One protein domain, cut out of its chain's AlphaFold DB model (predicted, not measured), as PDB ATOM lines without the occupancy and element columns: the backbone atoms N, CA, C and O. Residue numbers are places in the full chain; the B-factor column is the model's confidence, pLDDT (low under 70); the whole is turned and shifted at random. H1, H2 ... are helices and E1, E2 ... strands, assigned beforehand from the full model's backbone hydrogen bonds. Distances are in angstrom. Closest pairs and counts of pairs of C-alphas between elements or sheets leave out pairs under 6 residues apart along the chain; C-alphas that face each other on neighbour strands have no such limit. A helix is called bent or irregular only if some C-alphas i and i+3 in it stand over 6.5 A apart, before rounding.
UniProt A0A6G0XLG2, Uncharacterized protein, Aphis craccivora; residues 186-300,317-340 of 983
ATOM      1  N   ARG A 186      43.732 -28.264 -29.988       75.62
ATOM      2  CA  ARG A 186      44.840 -29.136 -30.429       75.62
ATOM      3  C   ARG A 186      44.324 -30.468 -30.989       75.62
ATOM      4  O   ARG A 186      44.927 -30.982 -31.921       75.62
ATOM      5  N   PHE A 187      43.214 -30.981 -30.457       74.69
ATOM      6  CA  PHE A 187      42.544 -32.178 -30.963       74.69
ATOM      7  C   PHE A 187      41.899 -31.924 -32.333       74.69
ATOM      8  O   PHE A 187      42.265 -32.588 -33.294       74.69
ATOM      9  N   TYR A 188      41.062 -30.888 -32.472       73.62
ATOM     10  CA  TYR A 188      40.421 -30.523 -33.746       73.62
ATOM     11  C   TYR A 188      41.422 -30.367 -34.903       73.62
ATOM     12  O   TYR A 188      41.178 -30.834 -36.011       73.62
ATOM     13  N   LYS A 189      42.588 -29.756 -34.643       74.75
ATOM     14  CA  LYS A 189      43.654 -29.599 -35.651       74.75
ATOM     15  C   LYS A 189      44.263 -30.926 -36.129       74.75
ATOM     16  O   LYS A 189      44.750 -30.959 -37.250       74.75
ATOM     17  N   LYS A 190      44.230 -31.997 -35.322       79.69
ATOM     18  CA  LYS A 190      44.703 -33.344 -35.706       79.69
ATOM     19  C   LYS A 190      43.711 -34.120 -36.585       79.69
ATOM     20  O   LYS A 190      44.074 -35.166 -37.104       79.69
ATOM     21  N   LEU A 191      42.466 -33.654 -36.723       79.56
ATOM     22  CA  LEU A 191      41.427 -34.358 -37.489       79.56
ATOM     23  C   LEU A 191      41.435 -34.016 -38.986       79.56
ATOM     24  O   LEU A 191      40.759 -34.690 -39.759       79.56
ATOM     25  N   VAL A 192      42.173 -32.981 -39.394       80.19
ATOM     26  CA  VAL A 192      42.366 -32.597 -40.801       80.19
ATOM     27  C   VAL A 192      43.430 -33.503 -41.419       80.19
ATOM     28  O   VAL A 192      44.549 -33.544 -40.913       80.19
ATOM     29  N   LYS A 193      43.098 -34.189 -42.521       68.56
ATOM     30  CA  LYS A 193      43.990 -35.170 -43.173       68.56
ATOM     31  C   LYS A 193      45.326 -34.579 -43.629       68.56
ATOM     32  O   LYS A 193      46.369 -35.193 -43.447       68.56
ATOM     33  N   THR A 194      45.289 -33.378 -44.199       63.75
ATOM     34  CA  THR A 194      46.433 -32.714 -44.836       63.75
ATOM     35  C   THR A 194      46.568 -31.278 -44.307       63.75
ATOM     36  O   THR A 194      45.952 -30.360 -44.848       63.75
ATOM     37  N   PRO A 195      47.358 -31.043 -43.236       55.81
ATOM     38  CA  PRO A 195      47.455 -29.730 -42.581       55.81
ATOM     39  C   PRO A 195      47.949 -28.586 -43.479       55.81
ATOM     40  O   PRO A 195      47.633 -27.425 -43.222       55.81
ATOM     41  N   GLU A 196      48.721 -28.913 -44.516       47.12
ATOM     42  CA  GLU A 196      49.346 -27.957 -45.441       47.12
ATOM     43  C   GLU A 196      48.487 -27.678 -46.685       47.12
ATOM     44  O   GLU A 196      48.595 -26.619 -47.297       47.12
ATOM     45  N   HIS A 197      47.600 -28.613 -47.039       49.22
ATOM     46  CA  HIS A 197      46.781 -28.589 -48.249       49.22
ATOM     47  C   HIS A 197      45.334 -28.941 -47.881       49.22
ATOM     48  O   HIS A 197      44.982 -30.115 -47.795       49.22
ATOM     49  N   PHE A 198      44.479 -27.939 -47.647       59.69
ATOM     50  CA  PHE A 198      43.073 -28.159 -47.279       59.69
ATOM     51  C   PHE A 198      42.279 -28.816 -48.420       59.69
ATOM     52  O   PHE A 198      41.738 -28.120 -49.284       59.69
ATOM     53  N   GLU A 199      42.166 -30.146 -48.410       61.84
ATOM     54  CA  GLU A 199      41.325 -30.856 -49.369       61.84
ATOM     55  C   GLU A 199      39.842 -30.593 -49.063       61.84
ATOM     56  O   GLU A 199      39.327 -30.926 -47.987       61.84
ATOM     57  N   VAL A 200      39.158 -29.950 -50.010       68.12
ATOM     58  CA  VAL A 200      37.754 -29.558 -49.869       68.12
ATOM     59  C   VAL A 200      36.863 -30.761 -50.164       68.12
ATOM     60  O   VAL A 200      36.855 -31.282 -51.276       68.12
ATOM     61  N   PHE A 201      36.071 -31.174 -49.178       70.44
ATOM     62  CA  PHE A 201      35.045 -32.194 -49.360       70.44
ATOM     63  C   PHE A 201      33.861 -31.608 -50.141       70.44
ATOM     64  O   PHE A 201      33.246 -30.623 -49.717       70.44
ATOM     65  N   ASN A 202      33.529 -32.213 -51.282       71.81
ATOM     66  CA  ASN A 202      32.358 -31.839 -52.064       71.81
ATOM     67  C   ASN A 202      31.109 -32.529 -51.498       71.81
ATOM     68  O   ASN A 202      30.880 -33.710 -51.759       71.81
ATOM     69  N   LEU A 203      30.282 -31.763 -50.771       72.31
ATOM     70  CA  LEU A 203      28.981 -32.192 -50.235       72.31
ATOM     71  C   LEU A 203      28.157 -33.022 -51.224       72.31
ATOM     72  O   LEU A 203      27.532 -34.003 -50.834       72.31
ATOM     73  N   LYS A 204      28.108 -32.591 -52.490       72.88
ATOM     74  CA  LYS A 204      27.252 -33.222 -53.489       72.88
ATOM     75  C   LYS A 204      27.801 -34.596 -53.851       72.88
ATOM     76  O   LYS A 204      27.101 -35.578 -53.676       72.88
ATOM     77  N   GLU A 205      29.042 -34.679 -54.314       70.19
ATOM     78  CA  GLU A 205      29.652 -35.956 -54.719       70.19
ATOM     79  C   GLU A 205      29.797 -36.940 -53.549       70.19
ATOM     80  O   GLU A 205      29.563 -38.131 -53.733       70.19
ATOM     81  N   GLY A 206      30.114 -36.454 -52.345       69.38
ATOM     82  CA  GLY A 206      30.333 -37.298 -51.168       69.38
ATOM     83  C   GLY A 206      29.068 -37.811 -50.468       69.38
ATOM     84  O   GLY A 206      29.143 -38.836 -49.796       69.38
ATOM     85  N   TYR A 207      27.915 -37.142 -50.619       77.25
ATOM     86  CA  TYR A 207      26.669 -37.547 -49.948       77.25
ATOM     87  C   TYR A 207      25.504 -37.915 -50.887       77.25
ATOM     88  O   TYR A 207      24.587 -38.590 -50.427       77.25
ATOM     89  N   ILE A 208      25.490 -37.544 -52.178       67.44
ATOM     90  CA  ILE A 208      24.306 -37.739 -53.058       67.44
ATOM     91  C   ILE A 208      23.869 -39.205 -53.231       67.44
ATOM     92  O   ILE A 208      22.694 -39.460 -53.480       67.44
ATOM     93  N   ASN A 209      24.786 -40.159 -53.056       68.50
ATOM     94  CA  ASN A 209      24.507 -41.594 -53.171       68.50
ATOM     95  C   ASN A 209      24.030 -42.238 -51.851       68.50
ATOM     96  O   ASN A 209      23.746 -43.433 -51.834       68.50
ATOM     97  N   ILE A 210      23.950 -41.489 -50.744       75.69
ATOM     98  CA  ILE A 210      23.543 -42.032 -49.439       75.69
ATOM     99  C   ILE A 210      22.016 -42.083 -49.340       75.69
ATOM    100  O   ILE A 210      21.341 -41.056 -49.203       75.69
ATOM    101  N   THR A 211      21.479 -43.301 -49.356       70.06
ATOM    102  CA  THR A 211      20.084 -43.600 -49.021       70.06
ATOM    103  C   THR A 211      19.845 -43.412 -47.525       70.06
ATOM    104  O   THR A 211      20.448 -44.102 -46.707       70.06
ATOM    105  N   ALA A 212      18.955 -42.489 -47.165       73.69
ATOM    106  CA  ALA A 212      18.582 -42.224 -45.778       73.69
ATOM    107  C   ALA A 212      17.457 -43.172 -45.308       73.69
ATOM    108  O   ALA A 212      16.490 -43.391 -46.039       73.69
ATOM    109  N   ASP A 213      17.566 -43.715 -44.089       69.31
ATOM    110  CA  ASP A 213      16.545 -44.595 -43.492       69.31
ATOM    111  C   ASP A 213      15.207 -43.856 -43.221       69.31
ATOM    112  O   ASP A 213      15.139 -42.626 -43.233       69.31
ATOM    113  N   LYS A 214      14.112 -44.583 -42.935       70.00
ATOM    114  CA  LYS A 214      12.769 -43.985 -42.740       70.00
ATOM    115  C   LYS A 214      12.761 -42.923 -41.623       70.00
ATOM    116  O   LYS A 214      12.833 -43.257 -40.442       70.00
ATOM    117  N   GLY A 215      12.576 -41.657 -42.004       73.19
ATOM    118  CA  GLY A 215      12.558 -40.492 -41.104       73.19
ATOM    119  C   GLY A 215      13.899 -39.754 -41.003       73.19
ATOM    120  O   GLY A 215      13.965 -38.678 -40.413       73.19
ATOM    121  N   MET A 216      14.967 -40.293 -41.587       82.81
ATOM    122  CA  MET A 216      16.193 -39.544 -41.843       82.81
ATOM    123  C   MET A 216      16.053 -38.721 -43.131       82.81
ATOM    124  O   MET A 216      15.264 -39.035 -44.023       82.81
ATOM    125  N   VAL A 217      16.867 -37.678 -43.248       86.00
ATOM    126  CA  VAL A 217      17.084 -36.901 -44.468       86.00
ATOM    127  C   VAL A 217      18.579 -36.862 -44.775       86.00
ATOM    128  O   VAL A 217      19.414 -36.794 -43.871       86.00
ATOM    129  N   ASN A 218      18.920 -36.898 -46.062       88.69
ATOM    130  CA  ASN A 218      20.291 -36.734 -46.525       88.69
ATOM    131  C   ASN A 218      20.788 -35.306 -46.215       88.69
ATOM    132  O   ASN A 218      20.095 -34.320 -46.489       88.69
ATOM    133  N   LEU A 219      21.993 -35.187 -45.652       88.62
ATOM    134  CA  LEU A 219      22.570 -33.917 -45.212       88.62
ATOM    135  C   LEU A 219      22.760 -32.925 -46.373       88.62
ATOM    136  O   LEU A 219      22.603 -31.720 -46.172       88.62
ATOM    137  N   TYR A 220      23.015 -33.409 -47.594       86.81
ATOM    138  CA  TYR A 220      23.069 -32.555 -48.783       86.81
ATOM    139  C   TYR A 220      21.722 -31.865 -49.041       86.81
ATOM    140  O   TYR A 220      21.675 -30.640 -49.152       86.81
ATOM    141  N   ASP A 221      20.612 -32.611 -49.072       85.56
ATOM    142  CA  ASP A 221      19.283 -32.035 -49.310       85.56
ATOM    143  C   ASP A 221      18.789 -31.170 -48.138       85.56
ATOM    144  O   ASP A 221      18.126 -30.157 -48.371       85.56
ATOM    145  N   ALA A 222      19.179 -31.493 -46.900       85.62
ATOM    146  CA  ALA A 222      18.906 -30.664 -45.724       85.62
ATOM    147  C   ALA A 222      19.639 -29.304 -45.755       85.62
ATOM    148  O   ALA A 222      19.110 -28.311 -45.260       85.62
ATOM    149  N   LEU A 223      20.837 -29.229 -46.351       85.12
ATOM    150  CA  LEU A 223      21.601 -27.979 -46.503       85.12
ATOM    151  C   LEU A 223      21.267 -27.215 -47.798       85.12
ATOM    152  O   LEU A 223      21.442 -26.000 -47.873       85.12
ATOM    153  N   LYS A 224      20.718 -27.883 -48.811       83.62
ATOM    154  CA  LYS A 224      20.315 -27.304 -50.108       83.62
ATOM    155  C   LYS A 224      19.272 -26.184 -49.983       83.62
ATOM    156  O   LYS A 224      19.267 -25.254 -50.796       83.62
ATOM    157  N   SER A 225      18.406 -26.234 -48.963       76.88
ATOM    158  CA  SER A 225      17.510 -25.122 -48.607       76.88
ATOM    159  C   SER A 225      18.302 -23.905 -48.127       76.88
ATOM    160  O   SER A 225      18.075 -22.798 -48.621       76.88
ATOM    161  N   PHE A 226      19.259 -24.122 -47.220       79.06
ATOM    162  CA  PHE A 226      20.138 -23.109 -46.645       79.06
ATOM    163  C   PHE A 226      20.985 -22.418 -47.718       79.06
ATOM    164  O   PHE A 226      20.944 -21.191 -47.822       79.06
ATOM    165  N   GLU A 227      21.705 -23.168 -48.555       76.69
ATOM    166  CA  GLU A 227      22.602 -22.586 -49.567       76.69
ATOM    167  C   GLU A 227      21.834 -21.689 -50.549       76.69
ATOM    168  O   GLU A 227      22.210 -20.540 -50.793       76.69
ATOM    169  N   LYS A 228      20.681 -22.168 -51.040       76.62
ATOM    170  CA  LYS A 228      19.788 -21.420 -51.943       76.62
ATOM    171  C   LYS A 228      19.170 -20.177 -51.286       76.62
ATOM    172  O   LYS A 228      18.893 -19.190 -51.969       76.62
ATOM    173  N   LYS A 229      18.927 -20.228 -49.975       68.25
ATOM    174  CA  LYS A 229      18.335 -19.158 -49.151       68.25
ATOM    175  C   LYS A 229      19.340 -18.060 -48.801       68.25
ATOM    176  O   LYS A 229      18.961 -16.891 -48.802       68.25
ATOM    177  N   HIS A 230      20.585 -18.437 -48.519       67.44
ATOM    178  CA  HIS A 230      21.653 -17.543 -48.062       67.44
ATOM    179  C   HIS A 230      22.669 -17.171 -49.159       67.44
ATOM    180  O   HIS A 230      23.566 -16.382 -48.891       67.44
ATOM    181  N   GLN A 231      22.526 -17.713 -50.377       70.19
ATOM    182  CA  GLN A 231      23.448 -17.519 -51.511       70.19
ATOM    183  C   GLN A 231      24.912 -17.844 -51.157       70.19
ATOM    184  O   GLN A 231      25.851 -17.230 -51.661       70.19
ATOM    185  N   TYR A 232      25.094 -18.831 -50.279       71.38
ATOM    186  CA  TYR A 232      26.375 -19.199 -49.691       71.38
ATOM    187  C   TYR A 232      26.593 -20.704 -49.826       71.38
ATOM    188  O   TYR A 232      25.839 -21.483 -49.244       71.38
ATOM    189  N   THR A 233      27.627 -21.104 -50.566       73.62
ATOM    190  CA  THR A 233      28.060 -22.505 -50.656       73.62
ATOM    191  C   THR A 233      28.900 -22.866 -49.437       73.62
ATOM    192  O   THR A 233      29.934 -22.239 -49.176       73.62
ATOM    193  N   ILE A 234      28.472 -23.877 -48.689       75.62
ATOM    194  CA  ILE A 234      29.148 -24.339 -47.481       75.62
ATOM    195  C   ILE A 234      30.340 -25.207 -47.894       75.62
ATOM    196  O   ILE A 234      30.204 -26.158 -48.659       75.62
ATOM    197  N   LYS A 235      31.528 -24.882 -47.377       77.12
ATOM    198  CA  LYS A 235      32.749 -25.660 -47.613       77.12
ATOM    199  C   LYS A 235      33.070 -26.540 -46.414       77.12
ATOM    200  O   LYS A 235      33.072 -26.058 -45.281       77.12
ATOM    201  N   PHE A 236      33.392 -27.793 -46.708       80.06
ATOM    202  CA  PHE A 236      33.826 -28.803 -45.752       80.06
ATOM    203  C   PHE A 236      35.272 -29.197 -46.052       80.06
ATOM    204  O   PHE A 236      35.716 -29.128 -47.199       80.06
ATOM    205  N   VAL A 237      36.006 -29.609 -45.027       82.94
ATOM    206  CA  VAL A 237      37.380 -30.118 -45.125       82.94
ATOM    207  C   VAL A 237      37.351 -31.622 -44.874       82.94
ATOM    208  O   VAL A 237      36.745 -32.050 -43.884       82.94
ATOM    209  N   LYS A 238      37.996 -32.424 -45.736       81.31
ATOM    210  CA  LYS A 238      38.082 -33.877 -45.510       81.31
ATOM    211  C   LYS A 238      38.770 -34.185 -44.183       81.31
ATOM    212  O   LYS A 238      39.766 -33.548 -43.822       81.31
ATOM    213  N   SER A 239      38.251 -35.170 -43.458       85.50
ATOM    214  CA  SER A 239      38.662 -35.392 -42.072       85.50
ATOM    215  C   SER A 239      38.713 -36.868 -41.675       85.50
ATOM    216  O   SER A 239      38.006 -37.712 -42.226       85.50
ATOM    217  N   ASN A 240      39.515 -37.166 -40.654       84.88
ATOM    218  CA  ASN A 240      39.541 -38.486 -40.011       84.88
ATOM    219  C   ASN A 240      38.239 -38.759 -39.233       84.88
ATOM    220  O   ASN A 240      37.898 -39.907 -38.969       84.88
ATOM    221  N   LEU A 241      37.496 -37.702 -38.881       87.00
ATOM    222  CA  LEU A 241      36.185 -37.776 -38.237       87.00
ATOM    223  C   LEU A 241      35.111 -38.284 -39.213       87.00
ATOM    224  O   LEU A 241      34.261 -39.082 -38.828       87.00
ATOM    225  N   GLY A 242      35.190 -37.873 -40.481       85.81
ATOM    226  CA  GLY A 242      34.336 -38.360 -41.560       85.81
ATOM    227  C   GLY A 242      34.560 -39.842 -41.838       85.81
ATOM    228  O   GLY A 242      33.597 -40.593 -41.952       85.81
ATOM    229  N   ASP A 243      35.816 -40.291 -41.877       83.50
ATOM    230  CA  ASP A 243      36.146 -41.713 -42.043       83.50
ATOM    231  C   ASP A 243      35.713 -42.561 -40.841       83.50
ATOM    232  O   ASP A 243      35.124 -43.626 -41.026       83.50
ATOM    233  N   ALA A 244      35.926 -42.073 -39.615       78.00
ATOM    234  CA  ALA A 244      35.410 -42.714 -38.408       78.00
ATOM    235  C   ALA A 244      33.877 -42.836 -38.453       78.00
ATOM    236  O   ALA A 244      33.327 -43.900 -38.174       78.00
ATOM    237  N   LEU A 245      33.174 -41.785 -38.884       82.19
ATOM    238  CA  LEU A 245      31.717 -41.811 -38.990       82.19
ATOM    239  C   LEU A 245      31.237 -42.768 -40.096       82.19
ATOM    240  O   LEU A 245      30.235 -43.453 -39.892       82.19
ATOM    241  N   LYS A 246      31.967 -42.904 -41.216       85.25
ATOM    242  CA  LYS A 246      31.718 -43.954 -42.229       85.25
ATOM    243  C   LYS A 246      31.891 -45.353 -41.640       85.25
ATOM    244  O   LYS A 246      30.970 -46.154 -41.768       85.25
ATOM    245  N   ARG A 247      33.012 -45.639 -40.957       69.12
ATOM    246  CA  ARG A 247      33.263 -46.942 -40.301       69.12
ATOM    247  C   ARG A 247      32.157 -47.288 -39.308       69.12
ATOM    248  O   ARG A 247      31.595 -48.376 -39.388       69.12
ATOM    249  N   TYR A 248      31.789 -46.341 -38.446       70.12
ATOM    250  CA  TYR A 248      30.677 -46.488 -37.504       70.12
ATOM    251  C   TYR A 248      29.338 -46.751 -38.209       70.12
ATOM    252  O   TYR A 248      28.557 -47.575 -37.754       70.12
ATOM    253  N   THR A 249      29.082 -46.092 -39.344       75.12
ATOM    254  CA  THR A 249      27.839 -46.271 -40.117       75.12
ATOM    255  C   THR A 249      27.794 -47.616 -40.844       75.12
ATOM    256  O   THR A 249      26.732 -48.224 -40.911       75.12
ATOM    257  N   ALA A 250      28.925 -48.109 -41.354       67.50
ATOM    258  CA  ALA A 250      29.016 -49.439 -41.959       67.50
ATOM    259  C   ALA A 250      28.844 -50.557 -40.913       67.50
ATOM    260  O   ALA A 250      28.161 -51.540 -41.165       67.50
ATOM    261  N   ASN A 251      29.391 -50.363 -39.709       52.91
ATOM    262  CA  ASN A 251      29.342 -51.316 -38.594       52.91
ATOM    263  C   ASN A 251      28.246 -50.942 -37.565       52.91
ATOM    264  O   ASN A 251      28.359 -51.227 -36.369       52.91
ATOM    265  N   ARG A 252      27.172 -50.275 -38.017       51.16
ATOM    266  CA  ARG A 252      26.119 -49.694 -37.153       51.16
ATOM    267  C   ARG A 252      25.259 -50.717 -36.409       51.16
ATOM    268  O   ARG A 252      24.483 -50.334 -35.537       51.16
ATOM    269  N   ASP A 253      25.403 -51.991 -36.754       42.09
ATOM    270  CA  ASP A 253      24.751 -53.137 -36.120       42.09
ATOM    271  C   ASP A 253      25.709 -53.929 -35.201       42.09
ATOM    272  O   ASP A 253      25.305 -54.918 -34.597       42.09
ATOM    273  N   ILE A 254      26.949 -53.450 -35.012       38.38
ATOM    274  CA  ILE A 254      27.930 -53.956 -34.029       38.38
ATOM    275  C   ILE A 254      27.999 -53.024 -32.801       38.38
ATOM    276  O   ILE A 254      28.019 -53.492 -31.662       38.38
ATOM    277  N   CYS A 255      27.931 -51.699 -32.988       38.00
ATOM    278  CA  CYS A 255      27.884 -50.728 -31.882       38.00
ATOM    279  C   CYS A 255      26.470 -50.535 -31.297       38.00
ATOM    280  O   CYS A 255      25.755 -49.591 -31.641       38.00
ATOM    281  N   TRP A 256      26.086 -51.385 -30.342       40.69
ATOM    282  CA  TRP A 256      24.781 -51.315 -29.668       40.69
ATOM    283  C   TRP A 256      24.758 -50.237 -28.569       40.69
ATOM    284  O   TRP A 256      24.887 -50.522 -27.379       40.69
ATOM    285  N   ASP A 257      24.554 -48.974 -28.960       39.09
ATOM    286  CA  ASP A 257      24.188 -47.910 -28.015       39.09
ATOM    287  C   ASP A 257      22.746 -48.169 -27.529       39.09
ATOM    288  O   ASP A 257      21.770 -47.812 -28.191       39.09
ATOM    289  N   VAL A 258      22.623 -48.874 -26.393       31.41
ATOM    290  CA  VAL A 258      21.382 -49.487 -25.855       31.41
ATOM    291  C   VAL A 258      20.193 -48.516 -25.804       31.41
ATOM    292  O   VAL A 258      19.038 -48.914 -25.939       31.41
ATOM    293  N   VAL A 259      20.493 -47.222 -25.686       33.69
ATOM    294  CA  VAL A 259      19.563 -46.088 -25.749       33.69
ATOM    295  C   VAL A 259      18.641 -46.121 -26.981       33.69
ATOM    296  O   VAL A 259      17.528 -45.607 -26.907       33.69
ATOM    297  N   HIS A 260      19.062 -46.722 -28.099       39.44
ATOM    298  CA  HIS A 260      18.306 -46.740 -29.357       39.44
ATOM    299  C   HIS A 260      17.237 -47.851 -29.479       39.44
ATOM    300  O   HIS A 260      16.511 -47.878 -30.473       39.44
ATOM    301  N   LEU A 261      17.128 -48.770 -28.510       34.38
ATOM    302  CA  LEU A 261      16.409 -50.047 -28.691       34.38
ATOM    303  C   LEU A 261      15.004 -50.111 -28.068       34.38
ATOM    304  O   LEU A 261      14.166 -50.873 -28.536       34.38
ATOM    305  N   GLU A 262      14.720 -49.332 -27.020       33.50
ATOM    306  CA  GLU A 262      13.501 -49.512 -26.206       33.50
ATOM    307  C   GLU A 262      12.238 -48.807 -26.752       33.50
ATOM    308  O   GLU A 262      11.196 -48.807 -26.089       33.50
ATOM    309  N   SER A 263      12.289 -48.179 -27.935       34.56
ATOM    310  CA  SER A 263      11.198 -47.306 -28.397       34.56
ATOM    311  C   SER A 263      10.255 -47.906 -29.442       34.56
ATOM    312  O   SER A 263      10.637 -48.241 -30.560       34.56
ATOM    313  N   ASN A 264       8.967 -47.898 -29.091       30.80
ATOM    314  CA  ASN A 264       7.858 -48.398 -29.904       30.80
ATOM    315  C   ASN A 264       7.050 -47.295 -30.626       30.80
ATOM    316  O   ASN A 264       5.964 -47.580 -31.129       30.80
ATOM    317  N   THR A 265       7.510 -46.034 -30.669       37.62
ATOM    318  CA  THR A 265       6.758 -44.940 -31.329       37.62
ATOM    319  C   THR A 265       7.560 -44.251 -32.436       37.62
ATOM    320  O   THR A 265       8.763 -44.043 -32.317       37.62
ATOM    321  N   GLU A 266       6.897 -43.882 -33.540       40.88
ATOM    322  CA  GLU A 266       7.567 -43.230 -34.683       40.88
ATOM    323  C   GLU A 266       8.031 -41.797 -34.373       40.88
ATOM    324  O   GLU A 266       8.941 -41.292 -35.023       40.88
ATOM    325  N   GLU A 267       7.441 -41.150 -33.364       42.03
ATOM    326  CA  GLU A 267       7.823 -39.800 -32.938       42.03
ATOM    327  C   GLU A 267       9.101 -39.772 -32.089       42.03
ATOM    328  O   GLU A 267       9.736 -38.715 -31.984       42.03
ATOM    329  N   ASP A 268       9.501 -40.898 -31.489       46.31
ATOM    330  CA  ASP A 268      10.573 -40.912 -30.498       46.31
ATOM    331  C   ASP A 268      11.916 -40.496 -31.102       46.31
ATOM    332  O   ASP A 268      12.276 -40.823 -32.231       46.31
ATOM    333  N   LEU A 269      12.670 -39.727 -30.338       46.25
ATOM    334  CA  LEU A 269      14.024 -39.333 -30.668       46.25
ATOM    335  C   LEU A 269      15.023 -40.478 -30.462       46.25
ATOM    336  O   LEU A 269      16.026 -40.519 -31.167       46.25
ATOM    337  N   LEU A 270      14.728 -41.429 -29.569       48.91
ATOM    338  CA  LEU A 270      15.587 -42.591 -29.324       48.91
ATOM    339  C   LEU A 270      15.748 -43.489 -30.566       48.91
ATOM    340  O   LEU A 270      16.799 -44.087 -30.742       48.91
ATOM    341  N   LYS A 271      14.765 -43.536 -31.475       55.53
ATOM    342  CA  LYS A 271      14.764 -44.405 -32.672       55.53
ATOM    343  C   LYS A 271      15.883 -44.103 -33.693       55.53
ATOM    344  O   LYS A 271      16.156 -44.916 -34.572       55.53
ATOM    345  N   TYR A 272      16.507 -42.929 -33.620       60.00
ATOM    346  CA  TYR A 272      17.348 -42.394 -34.691       60.00
ATOM    347  C   TYR A 272      18.841 -42.638 -34.423       60.00
ATOM    348  O   TYR A 272      19.465 -41.906 -33.655       60.00
ATOM    349  N   ARG A 273      19.408 -43.661 -35.076       68.00
ATOM    350  CA  ARG A 273      20.840 -44.008 -35.002       68.00
ATOM    351  C   ARG A 273      21.730 -42.901 -35.594       68.00
ATOM    352  O   ARG A 273      21.351 -42.248 -36.562       68.00
ATOM    353  N   LEU A 274      22.939 -42.726 -35.062       75.62
ATOM    354  CA  LEU A 274      23.972 -41.875 -35.672       75.62
ATOM    355  C   LEU A 274      24.435 -42.475 -37.015       75.62
ATOM    356  O   LEU A 274      24.743 -43.663 -37.075       75.62
ATOM    357  N   CYS A 275      24.487 -41.674 -38.085       77.75
ATOM    358  CA  CYS A 275      24.881 -42.106 -39.433       77.75
ATOM    359  C   CYS A 275      25.658 -41.002 -40.177       77.75
ATOM    360  O   CYS A 275      25.424 -39.812 -39.970       77.75
ATOM    361  N   TYR A 276      26.568 -41.400 -41.067       87.31
ATOM    362  CA  TYR A 276      27.320 -40.522 -41.967       87.31
ATOM    363  C   TYR A 276      26.402 -39.921 -43.038       87.31
ATOM    364  O   TYR A 276      25.663 -40.649 -43.700       87.31
ATOM    365  N   GLY A 277      26.442 -38.599 -43.223       86.56
ATOM    366  CA  GLY A 277      25.680 -37.910 -44.269       86.56
ATOM    367  C   GLY A 277      24.155 -37.927 -44.118       86.56
ATOM    368  O   GLY A 277      23.460 -37.521 -45.050       86.56
ATOM    369  N   ALA A 278      23.615 -38.350 -42.970       86.69
ATOM    370  CA  ALA A 278      22.178 -38.392 -42.705       86.69
ATOM    371  C   ALA A 278      21.844 -37.867 -41.298       86.69
ATOM    372  O   ALA A 278      22.566 -38.128 -40.338       86.69
ATOM    373  N   ILE A 279      20.735 -37.131 -41.171       86.00
ATOM    374  CA  ILE A 279      20.216 -36.622 -39.888       86.00
ATOM    375  C   ILE A 279      18.690 -36.808 -39.791       86.00
ATOM    376  O   ILE A 279      18.041 -36.950 -40.826       86.00
ATOM    377  N   PRO A 280      18.075 -36.762 -38.592       82.50
ATOM    378  CA  PRO A 280      16.617 -36.830 -38.457       82.50
ATOM    379  C   PRO A 280      15.912 -35.642 -39.126       82.50
ATOM    380  O   PRO A 280      16.298 -34.487 -38.925       82.50
ATOM    381  N   ASP A 281      14.830 -35.909 -39.858       81.88
ATOM    382  CA  ASP A 281      14.019 -34.912 -40.575       81.88
ATOM    383  C   ASP A 281      13.528 -33.753 -39.681       81.88
ATOM    384  O   ASP A 281      13.580 -32.577 -40.050       81.88
ATOM    385  N   LYS A 282      13.139 -34.079 -38.449       77.75
ATOM    386  CA  LYS A 282      12.704 -33.151 -37.397       77.75
ATOM    387  C   LYS A 282      13.782 -32.186 -36.891       77.75
ATOM    388  O   LYS A 282      13.431 -31.278 -36.145       77.75
ATOM    389  N   TYR A 283      15.047 -32.337 -37.301       80.56
ATOM    390  CA  TYR A 283      16.163 -31.465 -36.906       80.56
ATOM    391  C   TYR A 283      16.752 -30.603 -38.035       80.56
ATOM    392  O   TYR A 283      17.761 -29.929 -37.825       80.56
ATOM    393  N   ILE A 284      16.114 -30.539 -39.212       84.00
ATOM    394  CA  ILE A 284      16.554 -29.668 -40.323       84.00
ATOM    395  C   ILE A 284      16.602 -28.183 -39.904       84.00
ATOM    396  O   ILE A 284      17.533 -27.466 -40.268       84.00
ATOM    397  N   LEU A 285      15.628 -27.701 -39.120       78.31
ATOM    398  CA  LEU A 285      15.587 -26.297 -38.680       78.31
ATOM    399  C   LEU A 285      16.722 -25.979 -37.700       78.31
ATOM    400  O   LEU A 285      17.369 -24.937 -37.801       78.31
ATOM    401  N   GLU A 286      16.985 -26.884 -36.765       82.38
ATOM    402  CA  GLU A 286      18.073 -26.778 -35.805       82.38
ATOM    403  C   GLU A 286      19.439 -26.878 -36.491       82.38
ATOM    404  O   GLU A 286      20.328 -26.102 -36.144       82.38
ATOM    405  N   LEU A 287      19.587 -27.723 -37.517       86.62
ATOM    406  CA  LEU A 287      20.756 -27.748 -38.399       86.62
ATOM    407  C   LEU A 287      20.946 -26.400 -39.116       86.62
ATOM    408  O   LEU A 287      22.033 -25.826 -39.027       86.62
ATOM    409  N   GLU A 288      19.908 -25.851 -39.768       82.44
ATOM    410  CA  GLU A 288      19.990 -24.520 -40.399       82.44
ATOM    411  C   GLU A 288      20.426 -23.449 -39.383       82.44
ATOM    412  O   GLU A 288      21.223 -22.570 -39.715       82.44
ATOM    413  N   MET A 289      19.948 -23.517 -38.135       78.56
ATOM    414  CA  MET A 289      20.326 -22.577 -37.074       78.56
ATOM    415  C   MET A 289      21.753 -22.798 -36.544       78.56
ATOM    416  O   MET A 289      22.447 -21.810 -36.296       78.56
ATOM    417  N   ILE A 290      22.230 -24.041 -36.419       83.50
ATOM    418  CA  ILE A 290      23.630 -24.361 -36.088       83.50
ATOM    419  C   ILE A 290      24.556 -23.789 -37.169       83.50
ATOM    420  O   ILE A 290      25.451 -22.998 -36.861       83.50
ATOM    421  N   VAL A 291      24.292 -24.098 -38.439       82.62
ATOM    422  CA  VAL A 291      25.108 -23.656 -39.580       82.62
ATOM    423  C   VAL A 291      25.080 -22.129 -39.736       82.62
ATOM    424  O   VAL A 291      26.141 -21.514 -39.865       82.62
ATOM    425  N   CYS A 292      23.912 -21.481 -39.601       77.12
ATOM    426  CA  CYS A 292      23.785 -20.013 -39.541       77.12
ATOM    427  C   CYS A 292      24.738 -19.385 -38.517       77.12
ATOM    428  O   CYS A 292      25.320 -18.332 -38.771       77.12
ATOM    429  N   ARG A 293      24.872 -20.007 -37.340       75.69
ATOM    430  CA  ARG A 293      25.623 -19.462 -36.200       75.69
ATOM    431  C   ARG A 293      27.120 -19.693 -36.320       75.69
ATOM    432  O   ARG A 293      27.888 -18.773 -36.049       75.69
ATOM    433  N   LEU A 294      27.523 -20.874 -36.778       77.69
ATOM    434  CA  LEU A 294      28.922 -21.209 -37.050       77.69
ATOM    435  C   LEU A 294      29.510 -20.369 -38.198       77.69
ATOM    436  O   LEU A 294      30.695 -20.041 -38.177       77.69
ATOM    437  N   LEU A 295      28.680 -19.976 -39.171       74.19
ATOM    438  CA  LEU A 295      29.086 -19.196 -40.346       74.19
ATOM    439  C   LEU A 295      28.730 -17.700 -40.258       74.19
ATOM    440  O   LEU A 295      28.974 -16.959 -41.211       74.19
ATOM    441  N   LEU A 296      28.192 -17.218 -39.132       66.62
ATOM    442  CA  LEU A 296      27.612 -15.871 -39.015       66.62
ATOM    443  C   LEU A 296      28.606 -14.736 -39.341       66.62
ATOM    444  O   LEU A 296      28.227 -13.727 -39.934       66.62
ATOM    445  N   SER A 297      29.891 -14.910 -39.009       58.56
ATOM    446  CA  SER A 297      30.957 -13.949 -39.346       58.56
ATOM    447  C   SER A 297      31.397 -13.993 -40.812       58.56
ATOM    448  O   SER A 297      32.052 -13.056 -41.269       58.56
ATOM    449  N   LYS A 298      31.074 -15.065 -41.549       63.16
ATOM    450  CA  LYS A 298      31.274 -15.170 -43.002       63.16
ATOM    451  C   LYS A 298      30.066 -14.581 -43.748       63.16
ATOM    452  O   LYS A 298      30.267 -13.849 -44.709       63.16
ATOM    453  N   LEU A 299      28.845 -14.821 -43.255       58.31
ATOM    454  CA  LEU A 299      27.588 -14.325 -43.842       58.31
ATOM    455  C   LEU A 299      27.405 -12.802 -43.723       58.31
ATOM    456  O   LEU A 299      27.000 -12.164 -44.686       58.31
ATOM    457  N   ASN A 300      27.748 -12.186 -42.585       54.38
ATOM    458  CA  ASN A 300      27.524 -10.745 -42.365       54.38
ATOM    459  C   ASN A 300      28.488  -9.805 -43.135       54.38
ATOM    460  O   ASN A 300      28.409  -8.588 -42.972       54.38
ATOM    461  N   ASP A 317      39.598 -18.686 -38.837       50.44
ATOM    462  CA  ASP A 317      39.417 -19.367 -37.552       50.44
ATOM    463  C   ASP A 317      38.602 -20.668 -37.614       50.44
ATOM    464  O   ASP A 317      38.834 -21.538 -36.779       50.44
ATOM    465  N   TYR A 318      37.702 -20.886 -38.584       59.34
ATOM    466  CA  TYR A 318      36.841 -22.087 -38.579       59.34
ATOM    467  C   TYR A 318      36.302 -22.481 -39.958       59.34
ATOM    468  O   TYR A 318      35.697 -21.662 -40.650       59.34
ATOM    469  N   ASP A 319      36.494 -23.750 -40.314       71.38
ATOM    470  CA  ASP A 319      35.982 -24.423 -41.509       71.38
ATOM    471  C   ASP A 319      35.494 -25.805 -41.058       71.38
ATOM    472  O   ASP A 319      36.184 -26.448 -40.261       71.38
ATOM    473  N   LEU A 320      34.298 -26.207 -41.500       81.69
ATOM    474  CA  LEU A 320      33.606 -27.399 -41.000       81.69
ATOM    475  C   LEU A 320      34.335 -28.671 -41.434       81.69
ATOM    476  O   LEU A 320      34.741 -28.786 -42.593       81.69
ATOM    477  N   LEU A 321      34.471 -29.638 -40.530       86.00
ATOM    478  CA  LEU A 321      34.971 -30.959 -40.902       86.00
ATOM    479  C   LEU A 321      33.859 -31.810 -41.528       86.00
ATOM    480  O   LEU A 321      32.699 -31.760 -41.120       86.00
ATOM    481  N   GLU A 322      34.236 -32.648 -42.487       87.94
ATOM    482  CA  GLU A 322      33.468 -33.831 -42.881       87.94
ATOM    483  C   GLU A 322      33.043 -34.619 -41.617       87.94
ATOM    484  O   GLU A 322      33.898 -34.911 -40.776       87.94
ATOM    485  N   GLY A 323      31.745 -34.903 -41.446       86.62
ATOM    486  CA  GLY A 323      31.178 -35.576 -40.265       86.62
ATOM    487  C   GLY A 323      30.887 -34.700 -39.026       86.62
ATOM    488  O   GLY A 323      30.306 -35.193 -38.057       86.62
ATOM    489  N   GLU A 324      31.273 -33.416 -38.998       89.94
ATOM    490  CA  GLU A 324      31.082 -32.559 -37.808       89.94
ATOM    491  C   GLU A 324      29.615 -32.174 -37.562       89.94
ATOM    492  O   GLU A 324      29.200 -32.068 -36.407       89.94
ATOM    493  N   LEU A 325      28.806 -31.974 -38.609       90.25
ATOM    494  CA  LEU A 325      27.420 -31.519 -38.442       90.25
ATOM    495  C   LEU A 325      26.504 -32.630 -37.918       90.25
ATOM    496  O   LEU A 325      25.683 -32.368 -37.040       90.25
ATOM    497  N   GLU A 326      26.682 -33.859 -38.399       90.31
ATOM    498  CA  GLU A 326      25.972 -35.049 -37.927       90.31
ATOM    499  C   GLU A 326      26.182 -35.241 -36.413       90.31
ATOM    500  O   GLU A 326      25.224 -35.380 -35.649       90.31
ATOM    501  N   LEU A 327      27.434 -35.130 -35.953       86.00
ATOM    502  CA  LEU A 327      27.805 -35.249 -34.539       86.00
ATOM    503  C   LEU A 327      27.326 -34.067 -33.679       86.00
ATOM    504  O   LEU A 327      26.950 -34.264 -32.521       86.00
ATOM    505  N   LEU A 328      27.293 -32.844 -34.221       87.62
ATOM    506  CA  LEU A 328      26.727 -31.684 -33.522       87.62
ATOM    507  C   LEU A 328      25.199 -31.791 -33.370       87.62
ATOM    508  O   LEU A 328      24.676 -31.436 -32.312       87.62
ATOM    509  N   VAL A 329      24.485 -32.320 -34.372       85.81
ATOM    510  CA  VAL A 329      23.041 -32.618 -34.280       85.81
ATOM    511  C   VAL A 329      22.779 -33.763 -33.292       85.81
ATOM    512  O   VAL A 329      21.864 -33.664 -32.474       85.81
ATOM    513  N   PHE A 330      23.617 -34.802 -33.282       80.81
ATOM    514  CA  PHE A 330      23.541 -35.911 -32.322       80.81
ATOM    515  C   PHE A 330      23.771 -35.454 -30.868       80.81
ATOM    516  O   PHE A 330      22.972 -35.765 -29.985       80.81
ATOM    517  N   ASN A 331      24.795 -34.638 -30.600       80.00
ATOM    518  CA  ASN A 331      25.011 -34.054 -29.269       80.00
ATOM    519  C   ASN A 331      23.865 -33.093 -28.880       80.00
ATOM    520  O   ASN A 331      23.402 -33.098 -27.738       80.00
ATOM    521  N   TYR A 332      23.326 -32.323 -29.833       82.31
ATOM    522  CA  TYR A 332      22.139 -31.496 -29.593       82.31
ATOM    523  C   TYR A 332      20.930 -32.335 -29.168       82.31
ATOM    524  O   TYR A 332      20.294 -32.003 -28.166       82.31
ATOM    525  N   TRP A 333      20.669 -33.452 -29.850       75.62
ATOM    526  CA  TRP A 333      19.664 -34.429 -29.436       75.62
ATOM    527  C   TRP A 333      19.917 -34.949 -28.012       75.62
ATOM    528  O   TRP A 333      19.011 -34.880 -27.174       75.62
ATOM    529  N   GLN A 334      21.130 -35.422 -27.706       70.44
ATOM    530  CA  GLN A 334      21.462 -35.962 -26.380       70.44
ATOM    531  C   GLN A 334      21.264 -34.924 -25.266       70.44
ATOM    532  O   GLN A 334      20.658 -35.228 -24.235       70.44
ATOM    533  N   LYS A 335      21.738 -33.686 -25.467       73.88
ATOM    534  CA  LYS A 335      21.547 -32.574 -24.522       73.88
ATOM    535  C   LYS A 335      20.072 -32.241 -24.345       73.88
ATOM    536  O   LYS A 335      19.600 -32.188 -23.216       73.88
ATOM    537  N   SER A 336      19.346 -32.080 -25.450       71.25
ATOM    538  CA  SER A 336      17.923 -31.744 -25.442       71.25
ATOM    539  C   SER A 336      17.096 -32.822 -24.730       71.25
ATOM    540  O   SER A 336      16.246 -32.504 -23.900       71.25
ATOM    541  N   THR A 337      17.379 -34.102 -24.968       65.31
ATOM    542  CA  THR A 337      16.691 -35.230 -24.311       65.31
ATOM    543  C   THR A 337      16.992 -35.306 -22.807       65.31
ATOM    544  O   THR A 337      16.172 -35.801 -22.040       65.31
ATOM    545  N   ARG A 338      18.134 -34.763 -22.360       62.66
ATOM    546  CA  ARG A 338      18.539 -34.687 -20.944       62.66
ATOM    547  C   ARG A 338      18.107 -33.401 -20.225       62.66
ATOM    548  O   ARG A 338      18.397 -33.243 -19.036       62.66
ATOM    549  N   ASP A 339      17.411 -32.490 -20.905       62.88
ATOM    550  CA  ASP A 339      16.837 -31.297 -20.279       62.88
ATOM    551  C   ASP A 339      15.886 -31.663 -19.128       62.88
ATOM    552  O   ASP A 339      15.251 -32.714 -19.119       62.88
ATOM    553  N   MET A 340      15.713 -30.745 -18.174       65.81
ATOM    554  CA  MET A 340      14.684 -30.819 -17.124       65.81
ATOM    555  C   MET A 340      14.761 -32.012 -16.143       65.81
ATOM    556  O   MET A 340      14.029 -31.983 -15.156       65.81
TER     557      MET A 340
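AT A GLANCE: This is residues 186 to 300 and 317 to 340 of the 983 residues of an uncharacterized protein of Aphis craccivora (UniProt A0A6G0XLG2). Three helices, H3, H5 and H7, gather round a very short two-stranded ribbon, E1 and E2, near the middle, while H4 lies off to one side near the start of H7. Unnamed loops reach out at the two ends of the longest axis, around Glu 196 and around Asn 264, and H1 and H6 are small helices far from the middle. The printed part has 139 residues, with seven named helices and two named strands in the order H1 H2 E1 H3 H4 E2 H5 H6 H7; the sheet E1 - E2 is antiparallel and the class is mostly helix. It is compact, with a radius of gyration of the C-alphas of 15.4 A and spans of 46 by 33 by 32 A.

IN THESE COORDINATES: Find C-alpha 186 at (44.840, -29.136, -30.429), where H1, residues 186 to 190, begins. Next come H2, residues 203 to 207, and E1, residues 216 to 218, followed at once by H3, residues 219 to 230, 16.6 A long. H3 is neither bent nor irregular, but only just: C-alphas 222 and 225 are 6.4 A apart. H4, residues 240 to 250, is 15.3 A long. Look for E2, residues 278 to 280, from C-alpha 278 at (22.178, -38.392, -42.705); H5, residues 281 to 294, follows at once and is 20.5 A long. H5 is irregular, with C-alphas 282 and 285 7.5 A apart. After H6, residues 296 to 299, and the cut, H7, residues 324 to 337, runs 19.9 A to C-alpha 337 at (16.691, -35.230, -24.311).

HOW THE PARTS SIT: Start at the sheet: E1 and E2 are antiparallel at 141 degrees, with N 217 and O 279 2.8 A apart, within hydrogen-bond range. The closest C-alphas of E2 and H7 are those of Ile 279 and Glu 326, 6.3 A apart. H5 touches H7 with residues 283 to 287 alone, closest at the C-alphas of Leu 287 and Val 329, 6.8 A, at a steep tilt of 66 degrees, opposite ways. H3 and H5 only just touch, with 3 pairs of C-alphas within 8 A, the closest those of Ala 222 and Ile 284, 6.0 A; their tilt is steep, 52 degrees, the same way. H2 touches H3, closest at the C-alphas of Leu 203 and Tyr 220, 6.1 A. H4 and H7 are close but not clearly touching, with the C-alphas of Leu 241 and Glu 324 7.3 A apart. H5 and H6 meet only through their link, and H1 and H4 are only just apart, their closest C-alphas 8.5 A. Every O i to N i+4 pair is within hydrogen-bond range in H2, H4 and H7, against 6 of 8 in H3, 8 of 10 in H5 and 0 of 1 in H1, where 1 of 2 O i to N i+3 pairs is; H6 is too short for an i+4 pair.

THE WHOLE: The two C-alphas farthest apart, those of Glu 196 and Asn 264, are 48.8 A apart. Residues 301 to 316 are not printed, and C-alphas 300 and 317 stand 15.5 A apart across the cut. The links H1 to H2 and H4 to E2 are long, with 12 and 27 residues. Mean pLDDT of the printed part is 70.4; 50 residues are under 70, among them 193 to 200 and 250 to 273.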